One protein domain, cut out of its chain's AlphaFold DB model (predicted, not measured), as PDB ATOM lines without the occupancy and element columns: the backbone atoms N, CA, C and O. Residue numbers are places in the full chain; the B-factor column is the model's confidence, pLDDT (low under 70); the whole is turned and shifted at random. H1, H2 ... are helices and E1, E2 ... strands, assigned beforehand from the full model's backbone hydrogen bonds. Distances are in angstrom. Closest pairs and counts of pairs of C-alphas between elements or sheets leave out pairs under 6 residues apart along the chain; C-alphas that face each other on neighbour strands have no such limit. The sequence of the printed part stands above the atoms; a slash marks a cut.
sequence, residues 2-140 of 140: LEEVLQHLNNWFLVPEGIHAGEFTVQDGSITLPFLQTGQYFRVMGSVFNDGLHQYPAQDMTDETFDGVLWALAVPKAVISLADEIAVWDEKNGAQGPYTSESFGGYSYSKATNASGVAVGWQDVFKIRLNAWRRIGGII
ATOM      1  N   LEU A   2     205.118 249.544 146.685       93.62
ATOM      2  CA  LEU A   2     205.113 250.077 145.302       93.62
ATOM      3  C   LEU A   2     204.475 249.106 144.300       93.62
ATOM      4  O   LEU A   2     203.640 249.520 143.502       93.62
ATOM      5  N   GLU A   3     204.802 247.818 144.385       93.75
ATOM      6  CA  GLU A   3     204.169 246.794 143.550       93.75
ATOM      7  C   GLU A   3     202.640 246.760 143.711       93.75
ATOM      8  O   GLU A   3     201.917 246.788 142.718       93.75
ATOM      9  N   GLU A   4     202.135 246.778 144.944       93.75
ATOM     10  CA  GLU A   4     200.695 246.795 145.233       93.75
ATOM     11  C   GLU A   4     200.013 248.044 144.665       93.75
ATOM     12  O   GLU A   4     198.900 247.966 144.142       93.75
ATOM     13  N   VAL A   5     200.688 249.197 144.714       93.56
ATOM     14  CA  VAL A   5     200.209 250.434 144.089       93.56
ATOM     15  C   VAL A   5     200.115 250.262 142.572       93.56
ATOM     16  O   VAL A   5     199.071 250.568 142.000       93.56
ATOM     17  N   LEU A   6     201.147 249.733 141.907       93.75
ATOM     18  CA  LEU A   6     201.126 249.503 140.454       93.75
ATOM     19  C   LEU A   6     200.021 248.514 140.042       93.75
ATOM     20  O   LEU A   6     199.291 248.767 139.077       93.75
ATOM     21  N   GLN A   7     199.845 247.436 140.812       92.44
ATOM     22  CA  GLN A   7     198.761 246.467 140.636       92.44
ATOM     23  C   GLN A   7     197.384 247.128 140.803       92.44
ATOM     24  O   GLN A   7     196.516 246.970 139.944       92.44
ATOM     25  N   HIS A   8     197.190 247.931 141.855       91.69
ATOM     26  CA  HIS A   8     195.936 248.647 142.114       91.69
ATOM     27  C   HIS A   8     195.594 249.660 141.012       91.69
ATOM     28  O   HIS A   8     194.439 249.780 140.593       91.69
ATOM     29  N   LEU A   9     196.600 250.378 140.507       92.19
ATOM     30  CA  LEU A   9     196.450 251.315 139.393       92.19
ATOM     31  C   LEU A   9     196.161 250.611 138.058       92.19
ATOM     32  O   LEU A   9     195.737 251.274 137.104       92.19
ATOM     33  N   ASN A  10     196.397 249.296 137.984       91.75
ATOM     34  CA  ASN A  10     196.434 248.513 136.750       91.75
ATOM     35  C   ASN A  10     197.314 249.187 135.680       91.75
ATOM     36  O   ASN A  10     196.971 249.255 134.497       91.75
ATOM     37  N   ASN A  11     198.420 249.784 136.131       94.12
ATOM     38  CA  ASN A  11     199.311 250.578 135.303       94.12
ATOM     39  C   ASN A  11     200.759 250.340 135.725       94.12
ATOM     40  O   ASN A  11     201.196 250.809 136.771       94.12
ATOM     41  N   TRP A  12     201.497 249.631 134.877       94.44
ATOM     42  CA  TRP A  12     202.902 249.309 135.110       94.44
ATOM     43  C   TRP A  12     203.864 250.322 134.485       94.44
ATOM     44  O   TRP A  12     205.065 250.185 134.663       94.44
ATOM     45  N   PHE A  13     203.370 251.350 133.780       95.00
ATOM     46  CA  PHE A  13     204.217 252.346 133.104       95.00
ATOM     47  C   PHE A  13     205.268 251.706 132.185       95.00
ATOM     48  O   PHE A  13     206.440 252.067 132.213       95.00
ATOM     49  N   LEU A  14     204.839 250.721 131.397       94.88
ATOM     50  CA  LEU A  14     205.694 249.990 130.468       94.88
ATOM     51  C   LEU A  14     206.390 250.956 129.494       94.88
ATOM     52  O   LEU A  14     205.734 251.830 128.917       94.88
ATOM     53  N   VAL A  15     207.701 250.796 129.300       94.25
ATOM     54  CA  VAL A  15     208.407 251.532 128.241       94.25
ATOM     55  C   VAL A  15     207.979 251.013 126.861       94.25
ATOM     56  O   VAL A  15     207.608 249.843 126.742       94.25
ATOM     57  N   PRO A  16     208.013 251.840 125.801       92.00
ATOM     58  CA  PRO A  16     207.819 251.348 124.438       92.00
ATOM     59  C   PRO A  16     208.776 250.185 124.146       92.00
ATOM     60  O   PRO A  16     209.959 250.290 124.460       92.00
ATOM     61  N   GLU A  17     208.261 249.084 123.588       90.31
ATOM     62  CA  GLU A  17     209.015 247.835 123.361       90.31
ATOM     63  C   GLU A  17     209.650 247.229 124.631       90.31
ATOM     64  O   GLU A  17     210.613 246.473 124.562       90.31
ATOM     65  N   GLY A  18     209.105 247.547 125.810       91.44
ATOM     66  CA  GLY A  18     209.641 247.131 127.105       91.44
ATOM     67  C   GLY A  18     209.302 245.711 127.540       91.44
ATOM     68  O   GLY A  18     209.533 245.386 128.699       91.44
ATOM     69  N   ILE A  19     208.694 244.892 126.681       95.94
ATOM     70  CA  ILE A  19     208.365 243.496 126.991       95.94
ATOM     71  C   ILE A  19     209.423 242.613 126.344       95.94
ATOM     72  O   ILE A  19     209.512 242.531 125.121       95.94
ATOM     73  N   HIS A  20     210.192 241.919 127.174       95.81
ATOM     74  CA  HIS A  20     211.253 241.023 126.740       95.81
ATOM     75  C   HIS A  20     210.915 239.607 127.195       95.81
ATOM     76  O   HIS A  20     211.031 239.291 128.374       95.81
ATOM     77  N   ALA A  21     210.456 238.773 126.265       96.44
ATOM     78  CA  ALA A  21     210.224 237.353 126.509       96.44
ATOM     79  C   ALA A  21     211.469 236.540 126.136       96.44
ATOM     80  O   ALA A  21     212.137 236.858 125.148       96.44
ATOM     81  N   GLY A  22     211.761 235.493 126.901       95.31
ATOM     82  CA  GLY A  22     212.868 234.589 126.616       95.31
ATOM     83  C   GLY A  22     213.349 233.823 127.841       95.31
ATOM     84  O   GLY A  22     212.732 233.854 128.904       95.31
ATOM     85  N   GLU A  23     214.482 233.150 127.666       96.69
ATOM     86  CA  GLU A  23     215.196 232.491 128.752       96.69
ATOM     87  C   GLU A  23     216.094 233.501 129.473       96.69
ATOM     88  O   GLU A  23     216.881 234.224 128.852       96.69
ATOM     89  N   PHE A  24     215.965 233.545 130.794       95.88
ATOM     90  CA  PHE A  24     216.717 234.425 131.671       95.88
ATOM     91  C   PHE A  24     217.450 233.613 132.727       95.88
ATOM     92  O   PHE A  24     216.910 232.664 133.295       95.88
ATOM     93  N   THR A  25     218.677 234.036 133.020       96.06
ATOM     94  CA  THR A  25     219.547 233.372 133.986       96.06
ATOM     95  C   THR A  25     219.961 234.357 135.065       96.06
ATOM     96  O   THR A  25     220.594 235.376 134.780       96.06
ATOM     97  N   VAL A  26     219.598 234.032 136.301       95.00
ATOM     98  CA  VAL A  26     220.056 234.699 137.517       95.00
ATOM     99  C   VAL A  26     221.241 233.907 138.056       95.00
ATOM    100  O   VAL A  26     221.141 232.692 138.236       95.00
ATOM    101  N   GLN A  27     222.363 234.585 138.277       93.19
ATOM    102  CA  GLN A  27     223.592 234.005 138.818       93.19
ATOM    103  C   GLN A  27     224.213 234.967 139.822       93.19
ATOM    104  O   GLN A  27     224.227 236.180 139.594       93.19
ATOM    105  N   ASP A  28     224.745 234.418 140.915       90.88
ATOM    106  CA  ASP A  28     225.355 235.180 142.004       90.88
ATOM    107  C   ASP A  28     224.415 236.277 142.548       90.88
ATOM    108  O   ASP A  28     224.836 237.377 142.915       90.88
ATOM    109  N   GLY A  29     223.111 235.987 142.554       89.38
ATOM    110  CA  GLY A  29     222.058 236.890 143.008       89.38
ATOM    111  C   GLY A  29     221.803 238.120 142.138       89.38
ATOM    112  O   GLY A  29     221.168 239.073 142.596       89.38
ATOM    113  N   SER A  30     222.266 238.102 140.887       88.88
ATOM    114  CA  SER A  30     222.077 239.182 139.922       88.88
ATOM    115  C   SER A  30     221.657 238.657 138.550       88.88
ATOM    116  O   SER A  30     221.883 237.504 138.184       88.88
ATOM    117  N   ILE A  31     221.044 239.537 137.764       92.50
ATOM    118  CA  ILE A  31     220.632 239.281 136.388       92.50
ATOM    119  C   ILE A  31     221.182 240.381 135.482       92.50
ATOM    120  O   ILE A  31     221.046 241.572 135.762       92.50
ATOM    121  N   THR A  32     221.810 239.993 134.370       92.12
ATOM    122  CA  THR A  32     222.359 240.957 133.406       92.12
ATOM    123  C   THR A  32     221.308 241.323 132.367       92.12
ATOM    124  O   THR A  32     220.949 240.503 131.527       92.12
ATOM    125  N   LEU A  33     220.841 242.574 132.396       92.12
ATOM    126  CA  LEU A  33     219.774 243.070 131.522       92.12
ATOM    127  C   LEU A  33     220.258 244.319 130.764       92.12
ATOM    128  O   LEU A  33     220.098 245.435 131.254       92.12
ATOM    129  N   PRO A  34     220.856 244.171 129.563       91.06
ATOM    130  CA  PRO A  34     221.505 245.279 128.848       91.06
ATOM    131  C   PRO A  34     220.531 246.357 128.345       91.06
ATOM    132  O   PRO A  34     220.958 247.442 127.959       91.06
ATOM    133  N   PHE A  35     219.231 246.062 128.333       91.19
ATOM    134  CA  PHE A  35     218.173 246.994 127.947       91.19
ATOM    135  C   PHE A  35     217.670 247.862 129.114       91.19
ATOM    136  O   PHE A  35     216.892 248.787 128.880       91.19
ATOM    137  N   LEU A  36     218.096 247.591 130.355       94.44
ATOM    138  CA  LEU A  36     217.723 248.374 131.535       94.44
ATOM    139  C   LEU A  36     218.801 249.384 131.925       94.44
ATOM    140  O   LEU A  36     220.002 249.146 131.799       94.44
ATOM    141  N   GLN A  37     218.354 250.516 132.464       94.62
ATOM    142  CA  GLN A  37     219.218 251.534 133.060       94.62
ATOM    143  C   GLN A  37     219.324 251.345 134.578       94.62
ATOM    144  O   GLN A  37     218.385 250.883 135.226       94.62
ATOM    145  N   THR A  38     220.446 251.748 135.179       94.88
ATOM    146  CA  THR A  38     220.599 251.757 136.643       94.88
ATOM    147  C   THR A  38     219.504 252.598 137.304       94.88
ATOM    148  O   THR A  38     219.271 253.746 136.929       94.88
ATOM    149  N   GLY A  39     218.845 252.031 138.310       93.88
ATOM    150  CA  GLY A  39     217.704 252.600 139.022       93.88
ATOM    151  C   GLY A  39     216.351 252.353 138.348       93.88
ATOM    152  O   GLY A  39     215.324 252.707 138.931       93.88
ATOM    153  N   GLN A  40     216.317 251.755 137.154       95.81
ATOM    154  CA  GLN A  40     215.074 251.456 136.449       95.81
ATOM    155  C   GLN A  40     214.346 250.279 137.102       95.81
ATOM    156  O   GLN A  40     214.955 249.258 137.422       95.81
ATOM    157  N   TYR A  41     213.032 250.412 137.274       97.06
ATOM    158  CA  TYR A  41     212.197 249.312 137.742       97.06
ATOM    159  C   TYR A  41     211.892 248.347 136.600       97.06
ATOM    160  O   TYR A  41     211.642 248.763 135.466       97.06
ATOM    161  N   PHE A  42     211.867 247.060 136.916       96.81
ATOM    162  CA  PHE A  42     211.443 246.014 136.003       96.81
ATOM    163  C   PHE A  42     210.592 244.982 136.735       96.81
ATOM    164  O   PHE A  42     210.723 244.799 137.942       96.81
ATOM    165  N   ARG A  43     209.690 244.322 136.012       96.38
ATOM    166  CA  ARG A  43     208.865 243.241 136.553       96.38
ATOM    167  C   ARG A  43     209.283 241.919 135.932       96.38
ATOM    168  O   ARG A  43     209.417 241.848 134.715       96.38
ATOM    169  N   VAL A  44     209.440 240.901 136.764       96.19
ATOM    170  CA  VAL A  44     209.693 239.517 136.361       96.19
ATOM    171  C   VAL A  44     208.377 238.745 136.409       96.19
ATOM    172  O   VAL A  44     207.594 238.911 137.349       96.19
ATOM    173  N   MET A  45     208.116 237.952 135.370       95.69
ATOM    174  CA  MET A  45     206.969 237.050 135.282       95.69
ATOM    175  C   MET A  45     207.397 235.700 134.693       95.69
ATOM    176  O   MET A  45     208.037 235.675 133.641       95.69
ATOM    177  N   GLY A  46     206.980 234.597 135.317       93.75
ATOM    178  CA  GLY A  46     207.305 233.233 134.876       93.75
ATOM    179  C   GLY A  46     208.523 232.617 135.573       93.75
ATOM    180  O   GLY A  46     208.891 231.487 135.266       93.75
ATOM    181  N   SER A  47     209.118 233.334 136.525       94.94
ATOM    182  CA  SER A  47     210.156 232.834 137.421       94.94
ATOM    183  C   SER A  47     209.541 232.084 138.606       94.94
ATOM    184  O   SER A  47     208.447 232.412 139.067       94.94
ATOM    185  N   VAL A  48     210.249 231.082 139.136       95.75
ATOM    186  CA  VAL A  48     209.807 230.363 140.343       95.75
ATOM    187  C   VAL A  48     210.130 231.166 141.600       95.75
ATOM    188  O   VAL A  48     209.294 231.255 142.501       95.75
ATOM    189  N   PHE A  49     211.331 231.744 141.672       94.50
ATOM    190  CA  PHE A  49     211.806 232.440 142.869       94.50
ATOM    191  C   PHE A  49     211.790 233.962 142.756       94.50
ATOM    192  O   PHE A  49     211.708 234.646 143.774       94.50
ATOM    193  N   ASN A  50     211.878 234.504 141.543       94.56
ATOM    194  CA  ASN A  50     212.150 235.920 141.319       94.56
ATOM    195  C   ASN A  50     210.960 236.696 140.746       94.56
ATOM    196  O   ASN A  50     211.137 237.838 140.328       94.56
ATOM    197  N   ASP A  51     209.758 236.120 140.722       94.94
ATOM    198  CA  ASP A  51     208.557 236.811 140.247       94.94
ATOM    199  C   ASP A  51     208.235 238.056 141.092       94.94
ATOM    200  O   ASP A  51     208.326 238.037 142.319       94.94
ATOM    201  N   GLY A  52     207.835 239.144 140.426       94.56
ATOM    202  CA  GLY A  52     207.478 240.407 141.086       94.56
ATOM    203  C   GLY A  52     208.232 241.627 140.561       94.56
ATOM    204  O   GLY A  52     208.803 241.613 139.465       94.56
ATOM    205  N   LEU A  53     208.166 242.726 141.315       95.81
ATOM    206  CA  LEU A  53     208.803 244.000 140.974       95.81
ATOM    207  C   LEU A  53     210.221 244.109 141.556       95.81
ATOM    208  O   LEU A  53     210.414 244.002 142.762       95.81
ATOM    209  N   HIS A  54     211.182 244.467 140.707       96.06
ATOM    210  CA  HIS A  54     212.590 244.656 141.055       96.06
ATOM    211  C   HIS A  54     213.115 246.001 140.550       96.06
ATOM    212  O   HIS A  54     212.522 246.635 139.672       96.06
ATOM    213  N   GLN A  55     214.248 246.444 141.090       95.50
ATOM    214  CA  GLN A  55     214.979 247.614 140.602       95.50
ATOM    215  C   GLN A  55     216.351 247.175 140.101       95.50
ATOM    216  O   GLN A  55     217.031 246.415 140.774       95.50
ATOM    217  N   TYR A  56     216.755 247.642 138.921       96.06
ATOM    218  CA  TYR A  56     218.038 247.287 138.323       96.06
ATOM    219  C   TYR A  56     219.182 248.177 138.849       96.06
ATOM    220  O   TYR A  56     218.997 249.391 138.930       96.06
ATOM    221  N   PRO A  57     220.386 247.650 139.139       95.06
ATOM    222  CA  PRO A  57     220.695 246.230 139.267       95.06
ATOM    223  C   PRO A  57     219.985 245.637 140.484       95.06
ATOM    224  O   PRO A  57     220.031 246.213 141.573       95.06
ATOM    225  N   ALA A  58     219.341 244.491 140.280       91.19
ATOM    226  CA  ALA A  58     218.746 243.750 141.378       91.19
ATOM    227  C   ALA A  58     219.863 243.086 142.188       91.19
ATOM    228  O   ALA A  58     220.875 242.655 141.632       91.19
ATOM    229  N   GLN A  59     219.682 243.064 143.502       88.12
ATOM    230  CA  GLN A  59     220.558 242.380 144.445       88.12
ATOM    231  C   GLN A  59     219.735 241.301 145.140       88.12
ATOM    232  O   GLN A  59     218.512 241.423 145.222       88.12
ATOM    233  N   ASP A  60     220.410 240.266 145.632       88.62
ATOM    234  CA  ASP A  60     219.799 239.188 146.412       88.62
ATOM    235  C   ASP A  60     218.693 238.417 145.664       88.62
ATOM    236  O   ASP A  60     217.771 237.875 146.279       88.62
ATOM    237  N   MET A  61     218.774 238.345 144.330       93.25
ATOM    238  CA  MET A  61     217.922 237.437 143.560       93.25
ATOM    239  C   MET A  61     218.307 235.980 143.856       93.25
ATOM    240  O   MET A  61     219.432 235.682 144.249       93.25
ATOM    241  N   THR A  62     217.377 235.047 143.685       95.75
ATOM    242  CA  THR A  62     217.690 233.620 143.836       95.75
ATOM    243  C   THR A  62     218.173 233.066 142.505       95.75
ATOM    244  O   THR A  62     217.494 233.227 141.491       95.75
ATOM    245  N   ASP A  63     219.326 232.400 142.517       96.06
ATOM    246  CA  ASP A  63     219.907 231.788 141.326       96.06
ATOM    247  C   ASP A  63     218.943 230.779 140.691       96.06
ATOM    248  O   ASP A  63     218.545 229.787 141.308       96.06
ATOM    249  N   GLU A  64     218.575 231.032 139.439       96.25
ATOM    250  CA  GLU A  64     217.740 230.143 138.640       96.25
ATOM    251  C   GLU A  64     217.901 230.443 137.142       96.25
ATOM    252  O   GLU A  64     218.372 231.506 136.733       96.25
ATOM    253  N   THR A  65     217.471 229.502 136.305       96.81
ATOM    254  CA  THR A  65     217.234 229.734 134.876       96.81
ATOM    255  C   THR A  65     215.763 229.477 134.592       96.81
ATOM    256  O   THR A  65     215.246 228.428 134.982       96.81
ATOM    257  N   PHE A  66     215.090 230.426 133.945       96.44
ATOM    258  CA  PHE A  66     213.652 230.360 133.688       96.44
ATOM    259  C   PHE A  66     213.284 230.921 132.315       96.44
ATOM    260  O   PHE A  66     213.920 231.851 131.822       96.44
ATOM    261  N   ASP A  67     212.233 230.361 131.716       96.94
ATOM    262  CA  ASP A  67     211.567 230.922 130.538       96.94
ATOM    263  C   ASP A  67     210.426 231.820 131.023       96.94
ATOM    264  O   ASP A  67     209.515 231.371 131.724       96.94
ATOM    265  N   GLY A  68     210.513 233.109 130.712       96.00
ATOM    266  CA  GLY A  68     209.585 234.091 131.241       96.00
ATOM    267  C   GLY A  68     209.570 235.387 130.457       96.00
ATOM    268  O   GLY A  68     210.017 235.485 129.312       96.00
ATOM    269  N   VAL A  69     209.007 236.412 131.086       96.75
ATOM    270  CA  VAL A  69     208.836 237.732 130.492       96.75
ATOM    271  C   VAL A  69     209.277 238.802 131.481       96.75
ATOM    272  O   VAL A  69     208.798 238.861 132.613       96.75
ATOM    273  N   LEU A  70     210.163 239.685 131.026       96.44
ATOM    274  CA  LEU A  70     210.602 240.863 131.759       96.44
ATOM    275  C   LEU A  70     209.944 242.113 131.194       96.44
ATOM    276  O   LEU A  70     209.981 242.356 129.988       96.44
ATOM    277  N   TRP A  71     209.347 242.921 132.065       97.19
ATOM    278  CA  TRP A  71     208.780 244.216 131.691       97.19
ATOM    279  C   TRP A  71     209.677 245.337 132.192       97.19
ATOM    280  O   TRP A  71     209.814 245.520 133.398       97.19
ATOM    281  N   ALA A  72     210.248 246.118 131.284       97.00
ATOM    282  CA  ALA A  72     210.965 247.346 131.592       97.00
ATOM    283  C   ALA A  72     209.969 248.487 131.859       97.00
ATOM    284  O   ALA A  72     209.074 248.761 131.052       97.00
ATOM    285  N   LEU A  73     210.106 249.159 133.003       97.12
ATOM    286  CA  LEU A  73     209.136 250.147 133.474       97.12
ATOM    287  C   LEU A  73     209.766 251.544 133.551       97.12
ATOM    288  O   LEU A  73     210.930 251.702 133.912       97.12
ATOM    289  N   ALA A  74     208.976 252.572 133.252       95.88
ATOM    290  CA  ALA A  74     209.296 253.985 133.450       95.88
ATOM    291  C   ALA A  74     208.355 254.590 134.500       95.88
ATOM    292  O   ALA A  74     207.580 255.508 134.223       95.88
ATOM    293  N   VAL A  75     208.403 254.043 135.718       96.19
ATOM    294  CA  VAL A  75     207.549 254.489 136.825       96.19
ATOM    295  C   VAL A  75     207.860 255.957 137.163       96.19
ATOM    296  O   VAL A  75     209.000 256.278 137.509       96.19
ATOM    297  N   PRO A  76     206.876 256.874 137.096       96.31
ATOM    298  CA  PRO A  76     207.103 258.272 137.433       96.31
ATOM    299  C   PRO A  76     207.538 258.432 138.892       96.31
ATOM    300  O   PRO A  76     206.947 257.834 139.792       96.31
ATOM    301  N   LYS A  77     208.492 259.334 139.157       95.12
ATOM    302  CA  LYS A  77     208.959 259.633 140.526       95.12
ATOM    303  C   LYS A  77     207.815 259.986 141.483       95.12
ATOM    304  O   LYS A  77     207.844 259.595 142.640       95.12
ATOM    305  N   ALA A  78     206.787 260.678 140.989       94.88
ATOM    306  CA  ALA A  78     205.605 261.020 141.777       94.88
ATOM    307  C   ALA A  78     204.819 259.786 142.261       94.88
ATOM    308  O   ALA A  78     204.251 259.828 143.348       94.88
ATOM    309  N   VAL A  79     204.803 258.695 141.487       95.94
ATOM    310  CA  VAL A  79     204.158 257.429 141.870       95.94
ATOM    311  C   VAL A  79     205.001 256.689 142.904       95.94
ATOM    312  O   VAL A  79     204.445 256.180 143.871       95.94
ATOM    313  N   ILE A  80     206.328 256.693 142.751       94.81
ATOM    314  CA  ILE A  80     207.253 256.115 143.739       94.81
ATOM    315  C   ILE A  80     207.090 256.832 145.083       94.81
ATOM    316  O   ILE A  80     206.787 256.202 146.087       94.81
ATOM    317  N   SER A  81     207.161 258.167 145.083       95.31
ATOM    318  CA  SER A  81     206.963 258.969 146.295       95.31
ATOM    319  C   SER A  81     205.572 258.795 146.910       95.31
ATOM    320  O   SER A  81     205.435 258.823 148.130       95.31
ATOM    321  N   LEU A  82     204.534 258.602 146.088       93.62
ATOM    322  CA  LEU A  82     203.197 258.270 146.583       93.62
ATOM    323  C   LEU A  82     203.177 256.890 147.256       93.62
ATOM    324  O   LEU A  82     202.547 256.748 148.297       93.62
ATOM    325  N   ALA A  83     203.869 255.892 146.704       94.38
ATOM    326  CA  ALA A  83     203.982 254.572 147.316       94.38
ATOM    327  C   ALA A  83     204.756 254.603 148.644       94.38
ATOM    328  O   ALA A  83     204.343 253.928 149.584       94.38
ATOM    329  N   ASP A  84     205.813 255.411 148.752       94.06
ATOM    330  CA  ASP A  84     206.546 255.614 150.011       94.06
ATOM    331  C   ASP A  84     205.649 256.253 151.083       94.06
ATOM    332  O   ASP A  84     205.619 255.818 152.233       94.06
ATOM    333  N   GLU A  85     204.861 257.264 150.705       92.88
ATOM    334  CA  GLU A  85     203.900 257.902 151.609       92.88
ATOM    335  C   GLU A  85     202.817 256.921 152.072       92.88
ATOM    336  O   GLU A  85     202.470 256.894 153.256       92.88
ATOM    337  N   ILE A  86     202.314 256.089 151.155       91.31
ATOM    338  CA  ILE A  86     201.363 255.027 151.479       91.31
ATOM    339  C   ILE A  86     202.006 254.016 152.431       91.31
ATOM    340  O   ILE A  86     201.359 253.644 153.401       91.31
ATOM    341  N   ALA A  87     203.263 253.614 152.220       90.44
ATOM    342  CA  ALA A  87     203.962 252.680 153.105       90.44
ATOM    343  C   ALA A  87     204.066 253.227 154.537       90.44
ATOM    344  O   ALA A  87     203.718 252.536 155.490       90.44
ATOM    345  N   VAL A  88     204.458 254.497 154.687       91.56
ATOM    346  CA  VAL A  88     204.530 255.169 155.997       91.56
ATOM    347  C   VAL A  88     203.149 255.301 156.643       91.56
ATOM    348  O   VAL A  88     203.016 255.229 157.868       91.56
ATOM    349  N   TRP A  89     202.104 255.542 155.849       89.38
ATOM    350  CA  TRP A  89     200.736 255.585 156.357       89.38
ATOM    351  C   TRP A  89     200.259 254.196 156.799       89.38
ATOM    352  O   TRP A  89     199.664 254.079 157.871       89.38
ATOM    353  N   ASP A  90     200.538 253.164 156.009       86.50
ATOM    354  CA  ASP A  90     200.114 251.784 156.244       86.50
ATOM    355  C   ASP A  90     200.812 251.180 157.470       86.50
ATOM    356  O   ASP A  90     200.152 250.584 158.314       86.50
ATOM    357  N   GLU A  91     202.094 251.472 157.692       85.25
ATOM    358  CA  GLU A  91     202.794 251.082 158.925       85.25
ATOM    359  C   GLU A  91     202.122 251.661 160.186       85.25
ATOM    360  O   GLU A  91     202.025 251.003 161.223       85.25
ATOM    361  N   LYS A  92     201.595 252.890 160.099       81.25
ATOM    362  CA  LYS A  92     200.947 253.583 161.227       81.25
ATOM    363  C   LYS A  92     199.482 253.195 161.432       81.25
ATOM    364  O   LYS A  92     198.986 253.264 162.554       81.25
ATOM    365  N   ASN A  93     198.767 252.860 160.358       79.94
ATOM    366  CA  ASN A  93     197.302 252.752 160.364       79.94
ATOM    367  C   ASN A  93     196.786 251.369 159.930       79.94
ATOM    368  O   ASN A  93     195.695 250.970 160.357       79.94
ATOM    369  N   GLY A  94     197.571 250.654 159.121       63.66
ATOM    370  CA  GLY A  94     197.260 249.401 158.430       63.66
ATOM    371  C   GLY A  94     197.348 248.138 159.283       63.66
ATOM    372  O   GLY A  94     196.945 247.074 158.819       63.66
ATOM    373  N   ALA A  95     197.776 248.229 160.551       54.78
ATOM    374  CA  ALA A  95     197.672 247.117 161.495       54.78
ATOM    375  C   ALA A  95     196.200 246.676 161.649       54.78
ATOM    376  O   ALA A  95     195.407 247.284 162.387       54.78
ATOM    377  N   GLN A  96     195.848 245.609 160.928       54.44
ATOM    378  CA  GLN A  96     194.633 244.819 161.090       54.44
ATOM    379  C   GLN A  96     194.759 243.988 162.372       54.44
ATOM    380  O   GLN A  96     195.049 242.796 162.350       54.44
ATOM    381  N   GLY A  97     194.536 244.624 163.520       46.97
ATOM    382  CA  GLY A  97     193.997 243.887 164.658       46.97
ATOM    383  C   GLY A  97     192.562 243.441 164.326       46.97
ATOM    384  O   GLY A  97     191.858 244.176 163.629       46.97
ATOM    385  N   PRO A  98     192.087 242.280 164.817       39.75
ATOM    386  CA  PRO A  98     190.736 241.762 164.549       39.75
ATOM    387  C   PRO A  98     189.594 242.647 165.081       39.75
ATOM    388  O   PRO A  98     188.421 242.344 164.873       39.75
ATOM    389  N   TYR A  99     189.917 243.749 165.753       43.56
ATOM    390  CA  TYR A  99     188.964 244.646 166.377       43.56
ATOM    391  C   TYR A  99     189.061 246.043 165.755       43.56
ATOM    392  O   TYR A  99     190.066 246.741 165.867       43.56
ATOM    393  N   THR A 100     187.978 246.473 165.104       46.47
ATOM    394  CA  THR A 100     187.779 247.859 164.630       46.47
ATOM    395  C   THR A 100     187.474 248.823 165.790       46.47
ATOM    396  O   THR A 100     187.509 250.039 165.619       46.47
ATOM    397  N   SER A 101     187.220 248.286 166.987       40.03
ATOM    398  CA  SER A 101     187.064 249.021 168.239       40.03
ATOM    399  C   SER A 101     187.543 248.143 169.395       40.03
ATOM    400  O   SER A 101     187.006 247.058 169.606       40.03
ATOM    401  N   GLU A 102     188.537 248.606 170.146       33.78
ATOM    402  CA  GLU A 102     188.878 248.049 171.456       33.78
ATOM    403  C   GLU A 102     188.580 249.130 172.497       33.78
ATOM    404  O   GLU A 102     189.150 250.218 172.463       33.78
ATOM    405  N   SER A 103     187.643 248.856 173.407       36.66
ATOM    406  CA  SER A 103     187.441 249.685 174.597       36.66
ATOM    407  C   SER A 103     188.321 249.141 175.711       36.66
ATOM    408  O   SER A 103     188.004 248.114 176.308       36.66
ATOM    409  N   PHE A 104     189.408 249.845 176.017       32.12
ATOM    410  CA  PHE A 104     190.212 249.581 177.205       32.12
ATOM    411  C   PHE A 104     190.054 250.760 178.171       32.12
ATOM    412  O   PHE A 104     190.484 251.877 177.888       32.12
ATOM    413  N   GLY A 105     189.371 250.534 179.297       40.28
ATOM    414  CA  GLY A 105     189.381 251.458 180.439       40.28
ATOM    415  C   GLY A 105     188.907 252.896 180.179       40.28
ATOM    416  O   GLY A 105     189.462 253.817 180.768       40.28
ATOM    417  N   GLY A 106     187.896 253.113 179.330       39.59
ATOM    418  CA  GLY A 106     187.249 254.428 179.174       39.59
ATOM    419  C   GLY A 106     187.821 255.346 178.086       39.59
ATOM    420  O   GLY A 106     187.297 256.445 177.908       39.59
ATOM    421  N   TYR A 107     188.821 254.905 177.315       28.22
ATOM    422  CA  TYR A 107     189.276 255.608 176.112       28.22
ATOM    423  C   TYR A 107     188.776 254.890 174.855       28.22
ATOM    424  O   TYR A 107     189.101 253.730 174.615       28.22
ATOM    425  N   SER A 108     187.969 255.589 174.055       33.06
ATOM    426  CA  SER A 108     187.479 255.112 172.760       33.06
ATOM    427  C   SER A 108     188.393 255.632 171.654       33.06
ATOM    428  O   SER A 108     188.407 256.834 171.390       33.06
ATOM    429  N   TYR A 109     189.135 254.746 170.989       36.78
ATOM    430  CA  TYR A 109     189.794 255.064 169.721       36.78
ATOM    431  C   TYR A 109     188.891 254.579 168.581       36.78
ATOM    432  O   TYR A 109     188.730 253.378 168.375       36.78
ATOM    433  N   SER A 110     188.263 255.508 167.861       47.62
ATOM    434  CA  SER A 110     187.421 255.186 166.703       47.62
ATOM    435  C   SER A 110     188.239 255.374 165.428       47.62
ATOM    436  O   SER A 110     188.549 256.507 165.058       47.62
ATOM    437  N   LYS A 111     188.608 254.280 164.749       54.00
ATOM    438  CA  LYS A 111     189.190 254.364 163.398       54.00
ATOM    439  C   LYS A 111     188.104 254.815 162.416       54.00
ATOM    440  O   LYS A 111     186.949 254.412 162.541       54.00
ATOM    441  N   ALA A 112     188.468 255.649 161.442       59.41
ATOM    442  CA  ALA A 112     187.544 256.041 160.385       59.41
ATOM    443  C   ALA A 112     187.066 254.789 159.633       59.41
ATOM    444  O   ALA A 112     187.874 253.940 159.249       59.41
ATOM    445  N   THR A 113     185.753 254.678 159.442       58.72
ATOM    446  CA  THR A 113     185.118 253.596 158.686       58.72
ATOM    447  C   THR A 113     184.686 254.101 157.317       58.72
ATOM    448  O   THR A 113     184.180 255.218 157.193       58.72
ATOM    449  N   ASN A 114     184.864 253.284 156.283       62.06
ATOM    450  CA  ASN A 114     184.320 253.562 154.961       62.06
ATOM    451  C   ASN A 114     182.790 253.366 154.953       62.06
ATOM    452  O   ASN A 114     182.186 252.967 155.952       62.06
ATOM    453  N   ALA A 115     182.146 253.647 153.817       62.03
ATOM    454  CA  ALA A 115     180.689 253.557 153.669       62.03
ATOM    455  C   ALA A 115     180.107 252.156 153.961       62.03
ATOM    456  O   ALA A 115     178.907 252.034 154.191       62.03
ATOM    457  N   SER A 116     180.951 251.121 153.984       60.72
ATOM    458  CA  SER A 116     180.585 249.734 154.287       60.72
ATOM    459  C   SER A 116     180.823 249.349 155.755       60.72
ATOM    460  O   SER A 116     180.690 248.180 156.101       60.72
ATOM    461  N   GLY A 117     181.204 250.300 156.619       61.50
ATOM    462  CA  GLY A 117     181.490 250.048 158.036       61.50
ATOM    463  C   GLY A 117     182.834 249.358 158.298       61.50
ATOM    464  O   GLY A 117     183.097 248.951 159.425       61.50
ATOM    465  N   VAL A 118     183.688 249.230 157.277       65.94
ATOM    466  CA  VAL A 118     185.025 248.623 157.375       65.94
ATOM    467  C   VAL A 118     186.054 249.718 157.640       65.94
ATOM    468  O   VAL A 118     185.889 250.844 157.172       65.94
ATOM    469  N   ALA A 119     187.121 249.408 158.379       68.75
ATOM    470  CA  ALA A 119     188.240 250.332 158.551       68.75
ATOM    471  C   ALA A 119     188.752 250.821 157.181       68.75
ATOM    472  O   ALA A 119     188.975 250.019 156.275       68.75
ATOM    473  N   VAL A 120     188.900 252.138 157.030       76.94
ATOM    474  CA  VAL A 120     189.374 252.767 155.788       76.94
ATOM    475  C   VAL A 120     190.789 252.264 155.473       76.94
ATOM    476  O   VAL A 120     191.687 252.406 156.303       76.94
ATOM    477  N   GLY A 121     190.984 251.688 154.283       83.44
ATOM    478  CA  GLY A 121     192.298 251.263 153.787       83.44
ATOM    479  C   GLY A 121     193.037 252.386 153.057       83.44
ATOM    480  O   GLY A 121     192.447 253.414 152.709       83.44
ATOM    481  N   TRP A 122     194.324 252.198 152.756       89.44
ATOM    482  CA  TRP A 122     195.091 253.201 152.009       89.44
ATOM    483  C   TRP A 122     194.495 253.474 150.619       89.44
ATOM    484  O   TRP A 122     194.551 254.602 150.130       89.44
ATOM    485  N   GLN A 123     193.852 252.477 150.004       89.81
ATOM    486  CA  GLN A 123     193.174 252.622 148.714       89.81
ATOM    487  C   GLN A 123     192.047 253.662 148.779       89.81
ATOM    488  O   GLN A 123     191.811 254.375 147.804       89.81
ATOM    489  N   ASP A 124     191.371 253.777 149.927       86.50
ATOM    490  CA  ASP A 124     190.320 254.765 150.165       86.50
ATOM    491  C   ASP A 124     190.919 256.146 150.483       86.50
ATOM    492  O   ASP A 124     190.502 257.146 149.894       86.50
ATOM    493  N   VAL A 125     191.933 256.205 151.359       88.81
ATOM    494  CA  VAL A 125     192.590 257.465 151.773       88.81
ATOM    495  C   VAL A 125     193.261 258.167 150.594       88.81
ATOM    496  O   VAL A 125     193.110 259.375 150.407       88.81
ATOM    497  N   PHE A 126     193.984 257.414 149.767       91.12
ATOM    498  CA  PHE A 126     194.774 257.955 148.662       91.12
ATOM    499  C   PHE A 126     194.035 257.921 147.318       91.12
ATOM    500  O   PHE A 126     194.602 258.318 146.297       91.12
ATOM    501  N   LYS A 127     192.755 257.522 147.301       90.12
ATOM    502  CA  LYS A 127     191.942 257.292 146.094       90.12
ATOM    503  C   LYS A 127     192.045 258.400 145.047       90.12
ATOM    504  O   LYS A 127     192.286 258.125 143.877       90.12
ATOM    505  N   ILE A 128     191.859 259.658 145.452       89.38
ATOM    506  CA  ILE A 128     191.868 260.804 144.526       89.38
ATOM    507  C   ILE A 128     193.240 260.952 143.857       89.38
ATOM    508  O   ILE A 128     193.314 261.184 142.652       89.38
ATOM    509  N   ARG A 129     194.324 260.769 144.621       91.75
ATOM    510  CA  ARG A 129     195.704 260.876 144.124       91.75
ATOM    511  C   ARG A 129     196.075 259.689 143.237       91.75
ATOM    512  O   ARG A 129     196.716 259.887 142.212       91.75
ATOM    513  N   LEU A 130     195.633 258.485 143.596       92.25
ATOM    514  CA  LEU A 130     195.843 257.265 142.811       92.25
ATOM    515  C   LEU A 130     195.091 257.310 141.475       92.25
ATOM    516  O   LEU A 130     195.645 256.952 140.440       92.25
ATOM    517  N   ASN A 131     193.858 257.821 141.462       91.25
ATOM    518  CA  ASN A 131     193.038 257.888 140.250       91.25
ATOM    519  C   ASN A 131     193.699 258.663 139.099       91.25
ATOM    520  O   ASN A 131     193.455 258.323 137.946       91.25
ATOM    521  N   ALA A 132     194.550 259.654 139.388       91.44
ATOM    522  CA  ALA A 132     195.286 260.403 138.365       91.44
ATOM    523  C   ALA A 132     196.262 259.533 137.547       91.44
ATOM    524  O   ALA A 132     196.618 259.890 136.429       91.44
ATOM    525  N   TRP A 133     196.680 258.391 138.096       92.44
ATOM    526  CA  TRP A 133     197.677 257.493 137.510       92.44
ATOM    527  C   TRP A 133     197.080 256.189 136.978       92.44
ATOM    528  O   TRP A 133     197.792 255.361 136.403       92.44
ATOM    529  N   ARG A 134     195.776 255.986 137.178       90.31
ATOM    530  CA  ARG A 134     195.083 254.756 136.809       90.31
ATOM    531  C   ARG A 134     194.947 254.653 135.291       90.31
ATOM    532  O   ARG A 134     194.489 255.590 134.638       90.31
ATOM    533  N   ARG A 135     195.273 253.491 134.721       82.50
ATOM    534  CA  ARG A 135     195.049 253.237 133.291       82.50
ATOM    535  C   ARG A 135     193.575 252.895 133.059       82.50
ATOM    536  O   ARG A 135     193.082 251.870 133.529       82.50
ATOM    537  N   ILE A 136     192.863 253.749 132.328       75.81
ATOM    538  CA  ILE A 136     191.468 253.510 131.935       75.81
ATOM    539  C   ILE A 136     191.490 252.590 130.706       75.81
ATOM    540  O   ILE A 136     191.853 253.031 129.623       75.81
ATOM    541  N   GLY A 137     191.167 251.305 130.885       64.25
ATOM    542  CA  GLY A 137     191.103 250.323 129.789       64.25
ATOM    543  C   GLY A 137     191.857 249.006 130.009       64.25
ATOM    544  O   GLY A 137     191.727 248.110 129.187       64.25
ATOM    545  N   GLY A 138     192.586 248.852 131.121       56.62
ATOM    546  CA  GLY A 138     193.335 247.627 131.425       56.62
ATOM    547  C   GLY A 138     194.565 247.399 130.536       56.62
ATOM    548  O   GLY A 138     194.880 248.203 129.656       56.62
ATOM    549  N   ILE A 139     195.303 246.329 130.830       52.25
ATOM    550  CA  ILE A 139     196.407 245.830 130.002       52.25
ATOM    551  C   ILE A 139     195.754 244.943 128.933       52.25
ATOM    552  O   ILE A 139     195.119 243.954 129.292       52.25
ATOM    553  N   ILE A 140     195.835 245.361 127.667       44.16
ATOM    554  CA  ILE A 140     195.380 244.599 126.492       44.16
ATOM    555  C   ILE A 140     196.576 243.833 125.945       44.16
ATOM    556  O   ILE A 140     197.654 244.471 125.890       44.16
TER     557      ILE A 140
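What this domain is: This is residues 2 to 140 of the 140 residues of an uncharacterized protein of Flavonifractor plautii (UniProt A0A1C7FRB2). A strongly twisted sheet of four strands makes one end of a long, loose model, with four helices, H1 to H4, gathered beyond it and an arm of link at the far end. H1 sits between the sheet and H2, H2 leads away from the sheet, and the tip of the arm, residues 103 to 108, sticks out. The printed part has 139 residues, with four named helices and four named strands in the order H1 E1 E2 E3 E4 H2 H3 H4. The sheet, E1 E4 E2 E3, is antiparallel throughout; the class is mixed, helices and strands, with under half of the residues in named elements. The whole is loose and elongated, with a radius of gyration of the C-alphas of 19.0 A and spans of 61 by 33 by 24 A.

How they stand to each other: H1, residues 2 to 9, only grazes the sheet, with its residues 2 to 6. E1, residues 14 to 27, is an edge strand and bends by 100 degrees at residue 17. It is antiparallel to E4, residues 64 to 73, with N 22 and O 68 3.0 A apart, within hydrogen-bond range. E4 bends by 88 degrees at residue 67 and is antiparallel to E2, residues 41 to 45, with N 71 and O 43 at 2.9 A. E2 forms a hairpin with the edge strand E3, residues 52 to 55, with N 42 and O 54 at 2.9 A. H2, residues 77 to 93, is not on the sheet. It touches H1 with residues 80 to 84 alone, about perpendicular at 78 degrees; the closest C-alphas, of Leu 2 and Ala 83, are 5.1 A apart. H3, residues 122 to 125, only just touches H2, with 3 pairs of C-alphas within 8 A, the closest those of Ile 86 and Trp 122 at 6.6 A. H4, residues 127 to 131, is near H2 and close but not clearly touching H1, where the C-alphas of Leu 9 and Leu 130 are closest at 6.9 A. Every O i to N i+4 pair is within hydrogen-bond range in H1 and H4, and 12 of 13 are in H2; H3 is too short for such a pair.

Where its parts are: H1 begins at C-alpha 2, (205.113, 250.077, 145.302). From first to last C-alpha E1 measures 25.4 A, E4 22.4 A and H2 24.0 A. H2 ends at C-alpha 93, (197.302, 252.752, 160.364), and H4 at C-alpha 131, (193.038, 257.888, 140.250).

The domain as a whole: The C-alphas farthest apart, of Gly 22 and Gly 106, are 61.7 A apart. The printed part has no cut; the links E1 to E2 and H2 to H3 are long. The mean pLDDT of the printed part is 83.5, and residues 94 to 119 and 137 to 140 are under 70.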